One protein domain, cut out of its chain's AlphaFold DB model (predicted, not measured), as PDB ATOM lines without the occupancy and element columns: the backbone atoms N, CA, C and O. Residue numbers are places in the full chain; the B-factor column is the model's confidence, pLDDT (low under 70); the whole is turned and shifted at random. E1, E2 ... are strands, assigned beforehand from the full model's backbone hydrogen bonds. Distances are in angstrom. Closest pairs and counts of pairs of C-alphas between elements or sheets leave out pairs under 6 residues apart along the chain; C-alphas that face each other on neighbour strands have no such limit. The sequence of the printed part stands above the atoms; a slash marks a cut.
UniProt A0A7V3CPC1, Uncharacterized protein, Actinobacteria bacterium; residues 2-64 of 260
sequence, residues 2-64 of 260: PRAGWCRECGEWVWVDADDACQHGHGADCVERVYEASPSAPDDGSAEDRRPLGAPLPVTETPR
ATOM      1  N   PRO A   2     -32.676  40.881  35.654       80.94
ATOM      2  CA  PRO A   2     -32.850  41.688  34.451       80.94
ATOM      3  C   PRO A   2     -33.210  40.773  33.271       80.94
ATOM      4  O   PRO A   2     -32.650  39.688  33.123       80.94
ATOM      5  N   ARG A   3     -34.189  41.183  32.467       89.50
ATOM      6  CA  ARG A   3     -34.692  40.418  31.319       89.50
ATOM      7  C   ARG A   3     -34.367  41.175  30.043       89.50
ATOM      8  O   ARG A   3     -34.382  42.402  30.036       89.50
ATOM      9  N   ALA A   4     -34.062  40.456  28.975       89.38
ATOM     10  CA  ALA A   4     -33.815  41.038  27.661       89.38
ATOM     11  C   ALA A   4     -34.626  40.289  26.602       89.38
ATOM     12  O   ALA A   4     -34.935  39.111  26.769       89.38
ATOM     13  N   GLY A   5     -34.991  40.975  25.523       89.25
ATOM     14  CA  GLY A   5     -35.827  40.436  24.449       89.25
ATOM     15  C   GLY A   5     -35.622  41.201  23.145       89.25
ATOM     16  O   GLY A   5     -34.999  42.261  23.127       89.25
ATOM     17  N   TRP A   6     -36.108  40.660  22.032       89.12
ATOM     18  CA  TRP A   6     -36.054  41.327  20.732       89.12
ATOM     19  C   TRP A   6     -37.316  42.162  20.530       89.12
ATOM     20  O   TRP A   6     -38.418  41.615  20.479       89.12
ATOM     21  N   CYS A   7     -37.178  43.480  20.392       89.12
ATOM     22  CA  CYS A   7     -38.320  44.355  20.144       89.12
ATOM     23  C   CYS A   7     -38.541  44.536  18.637       89.12
ATOM     24  O   CYS A   7     -37.669  45.042  17.929       89.12
ATOM     25  N   ARG A   8     -39.722  44.154  18.134       84.00
ATOM     26  CA  ARG A   8     -40.076  44.240  16.705       84.00
ATOM     27  C   ARG A   8     -40.129  45.671  16.175       84.00
ATOM     28  O   ARG A   8     -39.750  45.896  15.029       84.00
ATOM     29  N   GLU A   9     -40.586  46.613  16.995       84.69
ATOM     30  CA  GLU A   9     -40.670  48.032  16.624       84.69
ATOM     31  C   GLU A   9     -39.287  48.707  16.653       84.69
ATOM     32  O   GLU A   9     -38.962  49.467  15.743       84.69
ATOM     33  N   CYS A  10     -38.436  48.381  17.638       81.75
ATOM     34  CA  CYS A  10     -37.063  48.905  17.708       81.75
ATOM     35  C   CYS A  10     -36.120  48.238  16.692       81.75
ATOM     36  O   CYS A  10     -35.181  48.870  16.214       81.75
ATOM     37  N   GLY A  11     -36.358  46.969  16.349       78.56
ATOM     38  CA  GLY A  11     -35.488  46.194  15.464       78.56
ATOM     39  C   GLY A  11     -34.133  45.831  16.084       78.56
ATOM     40  O   GLY A  11     -33.175  45.614  15.343       78.56
ATOM     41  N   GLU A  12     -34.047  45.780  17.415       81.94
ATOM     42  CA  GLU A  12     -32.848  45.407  18.171       81.94
ATOM     43  C   GLU A  12     -33.198  44.659  19.473       81.94
ATOM     44  O   GLU A  12     -34.365  44.579  19.876       81.94
ATOM     45  N   TRP A  13     -32.178  44.084  20.121       82.69
ATOM     46  CA  TRP A  13     -32.303  43.504  21.460       82.69
ATOM     47  C   TRP A  13     -32.371  44.623  22.498       82.69
ATOM     48  O   TRP A  13     -31.498  45.490  22.537       82.69
ATOM     49  N   VAL A  14     -33.389  44.587  23.349       88.25
ATOM     50  CA  VAL A  14     -33.679  45.608  24.359       88.25
ATOM     51  C   VAL A  14     -33.781  44.981  25.744       88.25
ATOM     52  O   VAL A  14     -34.081  43.790  25.875       88.25
ATOM     53  N   TRP A  15     -33.576  45.787  26.786       89.88
ATOM     54  CA  TRP A  15     -33.989  45.405  28.131       89.88
ATOM     55  C   TRP A  15     -35.517  45.400  28.227       89.88
ATOM     56  O   TRP A  15     -36.203  46.220  27.606       89.88
ATOM     57  N   VAL A  16     -36.023  44.445  28.996       92.25
ATOM     58  CA  VAL A  16     -37.443  44.196  29.222       92.25
ATOM     59  C   VAL A  16     -37.727  44.461  30.691       92.25
ATOM     60  O   VAL A  16     -37.014  43.953  31.564       92.25
ATOM     61  N   ASP A  17     -38.722  45.296  30.960       91.50
ATOM     62  CA  ASP A  17     -39.122  45.636  32.320       91.50
ATOM     63  C   ASP A  17     -40.012  44.549  32.957       91.50
ATOM     64  O   ASP A  17     -40.112  43.415  32.478       91.50
ATOM     65  N   ALA A  18     -40.594  44.863  34.116       90.62
ATOM     66  CA  ALA A  18     -41.448  43.932  34.846       90.62
ATOM     67  C   ALA A  18     -42.793  43.668  34.145       90.62
ATOM     68  O   ALA A  18     -43.383  42.616  34.386       90.62
ATOM     69  N   ASP A  19     -43.231  44.575  33.269       92.25
ATOM     70  CA  ASP A  19     -44.499  44.512  32.536       92.25
ATOM     71  C   ASP A  19     -44.322  43.894  31.136       92.25
ATOM     72  O   ASP A  19     -45.176  44.048  30.263       92.25
ATOM     73  N   ASP A  20     -43.193  43.214  30.902       91.69
ATOM     74  CA  ASP A  20     -42.773  42.690  29.598       91.69
ATOM     75  C   ASP A  20     -42.591  43.771  28.516       91.69
ATOM     76  O   ASP A  20     -42.416  43.455  27.335       91.69
ATOM     77  N   ALA A  21     -42.562  45.051  28.889       92.81
ATOM     78  CA  ALA A  21     -42.397  46.147  27.954       92.81
ATOM     79  C   ALA A  21     -40.918  46.412  27.642       92.81
ATOM     80  O   ALA A  21     -39.998  46.208  28.437       92.81
ATOM     81  N   CYS A  22     -40.688  46.869  26.417       91.31
ATOM     82  CA  CYS A  22     -39.385  47.275  25.917       91.31
ATOM     83  C   CYS A  22     -38.956  48.587  26.599       91.31
ATOM     84  O   CYS A  22     -39.761  49.511  26.686       91.31
ATOM     85  N   GLN A  23     -37.672  48.739  26.952       88.56
ATOM     86  CA  GLN A  23     -37.113  49.940  27.611       88.56
ATOM     87  C   GLN A  23     -37.421  51.296  26.931       88.56
ATOM     88  O   GLN A  23     -37.296  52.346  27.554       88.56
ATOM     89  N   HIS A  24     -37.789  51.286  25.645       88.75
ATOM     90  CA  HIS A  24     -38.203  52.464  24.872       88.75
ATOM     91  C   HIS A  24     -39.722  52.738  24.904       88.75
ATOM     92  O   HIS A  24     -40.194  53.603  24.171       88.75
ATOM     93  N   GLY A  25     -40.496  52.013  25.718       90.94
ATOM     94  CA  GLY A  25     -41.934  52.227  25.924       90.94
ATOM     95  C   GLY A  25     -42.875  51.440  25.001       90.94
ATOM     96  O   GLY A  25     -44.067  51.733  24.971       90.94
ATOM     97  N   HIS A  26     -42.382  50.453  24.242       92.25
ATOM     98  CA  HIS A  26     -43.250  49.564  23.456       92.25
ATOM     99  C   HIS A  26     -43.799  48.438  24.340       92.25
ATOM    100  O   HIS A  26     -43.032  47.807  25.063       92.25
ATOM    101  N   GLY A  27     -45.108  48.180  24.263       91.88
ATOM    102  CA  GLY A  27     -45.777  47.173  25.095       91.88
ATOM    103  C   GLY A  27     -45.312  45.735  24.834       91.88
ATOM    104  O   GLY A  27     -44.660  45.458  23.824       91.88
ATOM    105  N   ALA A  28     -45.697  44.823  25.731       92.50
ATOM    106  CA  ALA A  28     -45.296  43.412  25.723       92.50
ATOM    107  C   ALA A  28     -45.531  42.694  24.386       92.50
ATOM    108  O   ALA A  28     -44.690  41.913  23.947       92.50
ATOM    109  N   ASP A  29     -46.604  43.040  23.669       90.50
ATOM    110  CA  ASP A  29     -46.904  42.488  22.341       90.50
ATOM    111  C   ASP A  29     -45.783  42.732  21.312       90.50
ATOM    112  O   ASP A  29     -45.689  42.040  20.299       90.50
ATOM    113  N   CYS A  30     -44.930  43.736  21.525       89.31
ATOM    114  CA  CYS A  30     -43.831  44.083  20.626       89.31
ATOM    115  C   CYS A  30     -42.528  43.343  20.947       89.31
ATOM    116  O   CYS A  30     -41.608  43.388  20.125       89.31
ATOM    117  N   VAL A  31     -42.433  42.688  22.106       89.75
ATOM    118  CA  VAL A  31     -41.212  42.056  22.613       89.75
ATOM    119  C   VAL A  31     -41.318  40.539  22.490       89.75
ATOM    120  O   VAL A  31     -42.237  39.912  23.002       89.75
ATOM    121  N   GLU A  32     -40.348  39.926  21.819       89.38
ATOM    122  CA  GLU A  32     -40.298  38.480  21.613       89.38
ATOM    123  C   GLU A  32     -39.023  37.875  22.210       89.38
ATOM    124  O   GLU A  32     -38.002  38.550  22.367       89.38
ATOM    125  N   ARG A  33     -39.066  36.563  22.491       84.94
ATOM    126  CA  ARG A  33     -37.910  35.762  22.946       84.94
ATOM    127  C   ARG A  33     -37.247  36.331  24.198       84.94
ATOM    128  O   ARG A  33     -36.026  36.462  24.259       84.94
ATOM    129  N   VAL A  34     -38.073  36.674  25.184       89.56
ATOM    130  CA  VAL A  34     -37.585  37.183  26.461       89.56
ATOM    131  C   VAL A  34     -36.785  36.095  27.169       89.56
ATOM    132  O   VAL A  34     -37.273  34.982  27.360       89.56
ATOM    133  N   TYR A  35     -35.564  36.423  27.568       84.25
ATOM    134  CA  TYR A  35     -34.699  35.554  28.351       84.25
ATOM    135  C   TYR A  35     -34.216  36.280  29.605       84.25
ATOM    136  O   TYR A  35     -34.131  37.512  29.655       84.25
ATOM    137  N   GLU A  36     -33.913  35.505  30.642       85.44
ATOM    138  CA  GLU A  36     -33.247  36.030  31.828       85.44
ATOM    139  C   GLU A  36     -31.787  36.313  31.482       85.44
ATOM    140  O   GLU A  36     -31.027  35.415  31.113       85.44
ATOM    141  N   ALA A  37     -31.395  37.580  31.561       78.19
ATOM    142  CA  ALA A  37     -30.017  37.975  31.365       78.19
ATOM    143  C   ALA A  37     -29.282  37.868  32.703       78.19
ATOM    144  O   ALA A  37     -29.755  38.349  33.737       78.19
ATOM    145  N   SER A  38     -28.095  37.264  32.682       69.50
ATOM    146  CA  SER A  38     -27.221  37.310  33.851       69.50
ATOM    147  C   SER A  38     -26.790  38.762  34.091       69.50
ATOM    148  O   SER A  38     -26.405  39.438  33.133       69.50
ATOM    149  N   PRO A  39     -26.833  39.265  35.338       63.19
ATOM    150  CA  PRO A  39     -26.272  40.561  35.680       63.19
ATOM    151  C   PRO A  39     -24.743  40.471  35.588       63.19
ATOM    152  O   PRO A  39     -24.062  40.233  36.583       63.19
ATOM    153  N   SER A  40     -24.187  40.611  34.386       53.50
ATOM    154  CA  SER A  40     -22.761  40.888  34.234       53.50
ATOM    155  C   SER A  40     -22.496  42.234  34.915       53.50
ATOM    156  O   SER A  40     -23.221  43.199  34.669       53.50
ATOM    157  N   ALA A  41     -21.538  42.252  35.845       46.97
ATOM    158  CA  ALA A  41     -21.262  43.366  36.749       46.97
ATOM    159  C   ALA A  41     -21.142  44.721  36.013       46.97
ATOM    160  O   ALA A  41     -20.667  44.751  34.878       46.97
ATOM    161  N   PRO A  42     -21.571  45.834  36.637       48.59
ATOM    162  CA  PRO A  42     -21.493  47.148  36.019       48.59
ATOM    163  C   PRO A  42     -20.026  47.562  35.874       48.59
ATOM    164  O   PRO A  42     -19.334  47.705  36.880       48.59
ATOM    165  N   ASP A  43     -19.588  47.772  34.632       49.16
ATOM    166  CA  ASP A  43     -18.441  48.633  34.357       49.16
ATOM    167  C   ASP A  43     -18.910  50.072  34.626       49.16
ATOM    168  O   ASP A  43     -19.959  50.543  34.169       49.16
ATOM    169  N   ASP A  44     -18.181  50.715  35.508       50.62
ATOM    170  CA  ASP A  44     -18.356  52.028  36.090       50.62
ATOM    171  C   ASP A  44     -18.187  53.145  35.052       50.62
ATOM    172  O   ASP A  44     -17.184  53.848  35.011       50.62
ATOM    173  N   GLY A  45     -19.206  53.383  34.222       50.91
ATOM    174  CA  GLY A  45     -19.150  54.526  33.310       50.91
ATOM    175  C   GLY A  45     -20.420  54.829  32.528       50.91
ATOM    176  O   GLY A  45     -20.597  54.345  31.421       50.91
ATOM    177  N   SER A  46     -21.228  55.754  33.059       50.44
ATOM    178  CA  SER A  46     -22.353  56.457  32.407       50.44
ATOM    179  C   SER A  46     -23.621  55.635  32.101       50.44
ATOM    180  O   SER A  46     -23.610  54.570  31.495       50.44
ATOM    181  N   ALA A  47     -24.775  56.153  32.536       53.50
ATOM    182  CA  ALA A  47     -26.083  55.515  32.363       53.50
ATOM    183  C   ALA A  47     -26.602  55.534  30.909       53.50
ATOM    184  O   ALA A  47     -27.648  54.946  30.641       53.50
ATOM    185  N   GLU A  48     -25.888  56.187  29.988       50.22
ATOM    186  CA  GLU A  48     -26.329  56.404  28.607       50.22
ATOM    187  C   GLU A  48     -25.854  55.329  27.613       50.22
ATOM    188  O   GLU A  48     -26.369  55.298  26.500       50.22
ATOM    189  N   ASP A  49     -24.974  54.393  28.004       47.91
ATOM    190  CA  ASP A  49     -24.423  53.368  27.089       47.91
ATOM    191  C   ASP A  49     -24.698  51.912  27.533       47.91
ATOM    192  O   ASP A  49     -23.907  50.991  27.329       47.91
ATOM    193  N   ARG A  50     -25.857  51.662  28.164       56.25
ATOM    194  CA  ARG A  50     -26.281  50.320  28.624       56.25
ATOM    195  C   ARG A  50     -26.846  49.443  27.504       56.25
ATOM    196  O   ARG A  50     -27.929  48.864  27.639       56.25
ATOM    197  N   ARG A  51     -26.116  49.276  26.403       56.56
ATOM    198  CA  ARG A  51     -26.367  48.116  25.538       56.56
ATOM    199  C   ARG A  51     -25.961  46.844  26.300       56.56
ATOM    200  O   ARG A  51     -24.907  46.841  26.934       56.56
ATOM    201  N   PRO A  52     -26.754  45.760  26.263       54.28
ATOM    202  CA  PRO A  52     -26.374  44.466  26.829       54.28
ATOM    203  C   PRO A  52     -25.222  43.848  26.015       54.28
ATOM    204  O   PRO A  52     -25.415  42.931  25.227       54.28
ATOM    205  N   LEU A  53     -24.011  44.385  26.164       55.00
ATOM    206  CA  LEU A  53     -22.808  43.989  25.422       55.00
ATOM    207  C   LEU A  53     -22.030  42.841  26.091       55.00
ATOM    208  O   LEU A  53     -21.085  42.332  25.498       55.00
ATOM    209  N   GLY A  54     -22.417  42.419  27.301       51.59
ATOM    210  CA  GLY A  54     -21.630  41.490  28.128       51.59
ATOM    211  C   GLY A  54     -22.336  40.214  28.591       51.59
ATOM    212  O   GLY A  54     -21.724  39.415  29.299       51.59
ATOM    213  N   ALA A  55     -23.603  39.994  28.234       54.88
ATOM    214  CA  ALA A  55     -24.199  38.670  28.382       54.88
ATOM    215  C   ALA A  55     -23.852  37.878  27.114       54.88
ATOM    216  O   ALA A  55     -24.083  38.412  26.025       54.88
ATOM    217  N   PRO A  56     -23.311  36.645  27.195       53.06
ATOM    218  CA  PRO A  56     -23.310  35.766  26.038       53.06
ATOM    219  C   PRO A  56     -24.769  35.641  25.616       53.06
ATOM    220  O   PRO A  56     -25.564  35.008  26.313       53.06
ATOM    221  N   LEU A  57     -25.134  36.339  24.533       53.25
ATOM    222  CA  LEU A  57     -26.440  36.181  23.920       53.25
ATOM    223  C   LEU A  57     -26.609  34.673  23.779       53.25
ATOM    224  O   LEU A  57     -25.689  34.033  23.243       53.25
ATOM    225  N   PRO A  58     -27.698  34.071  24.290       51.81
ATOM    226  CA  PRO A  58     -27.976  32.704  23.916       51.81
ATOM    227  C   PRO A  58     -27.832  32.659  22.396       51.81
ATOM    228  O   PRO A  58     -28.353  33.529  21.691       51.81
ATOM    229  N   VAL A  59     -27.103  31.672  21.871       55.91
ATOM    230  CA  VAL A  59     -27.059  31.388  20.427       55.91
ATOM    231  C   VAL A  59     -28.438  30.871  19.978       55.91
ATOM    232  O   VAL A  59     -28.573  29.977  19.159       55.91
ATOM    233  N   THR A  60     -29.518  31.401  20.548       52.06
ATOM    234  CA  THR A  60     -30.798  31.515  19.892       52.06
ATOM    235  C   THR A  60     -30.554  32.410  18.698       52.06
ATOM    236  O   THR A  60     -30.520  33.635  18.829       52.06
ATOM    237  N   GLU A  61     -30.304  31.766  17.556       51.06
ATOM    238  CA  GLU A  61     -30.298  32.369  16.232       51.06
ATOM    239  C   GLU A  61     -31.319  33.500  16.231       51.06
ATOM    240  O   GLU A  61     -32.516  33.241  16.403       51.06
ATOM    241  N   THR A  62     -30.864  34.753  16.128       53.75
ATOM    242  CA  THR A  62     -31.763  35.887  15.910       53.75
ATOM    243  C   THR A  62     -32.763  35.448  14.851       53.75
ATOM    244  O   THR A  62     -32.321  34.860  13.857       53.75
ATOM    245  N   PRO A  63     -34.085  35.629  15.067       55.06
ATOM    246  CA  PRO A  63     -35.063  35.206  14.078       55.06
ATOM    247  C   PRO A  63     -34.623  35.850  12.776       55.06
ATOM    248  O   PRO A  63     -34.628  37.079  12.660       55.06
ATOM    249  N   ARG A  64     -34.134  35.043  11.829       63.31
ATOM    250  CA  ARG A  64     -33.778  35.569  10.524       63.31
ATOM    251  C   ARG A  64     -35.108  36.020   9.964       63.31
ATOM    252  O   ARG A  64     -35.923  35.184   9.591       63.31
TER     253      ARG A  64
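Overview. This is residues 2 to 64 of the 260 residues of an uncharacterized protein of Actinobacteria bacterium (UniProt A0A7V3CPC1). There is little regular structure here: a small three-stranded antiparallel sheet, E2 E1 E3 in order, only just strongly twisted, and a long unnamed tail in which residues 44 to 49 stick out as a loop. The printed part has 63 residues, 16 of them in the named strands E1, E2 and E3; the class is all strand. It is compact, with a radius of gyration of the C-alphas of 11.6 A and spans of 33 by 26 by 19 A.

Along the chain. Find C-alpha 3 at (-34.692, 40.418, 31.319); E1 runs from there to residue 7, 12.4 A. E2 is residues 12 to 16, 12.0 A. E3 is residues 31 to 36, 13.6 A, ending at C-alpha 36, (-33.247, 36.030, 31.828).

Arrangement. Look at E1, the inner strand. E1 and E2 form a hairpin, antiparallel at 141 degrees, with N 14 and O 5 2.8 A apart. E3 is antiparallel to E1 at 158 degrees, with N 32 and O 6 2.9 A apart.

Size, cuts and confidence. The C-alphas farthest apart, of Asp 44 and Arg 64, are 34.1 A apart. The printed part has no cut. The link from E2 to E3 is long. Residues 38 to 64 have pLDDT under 70.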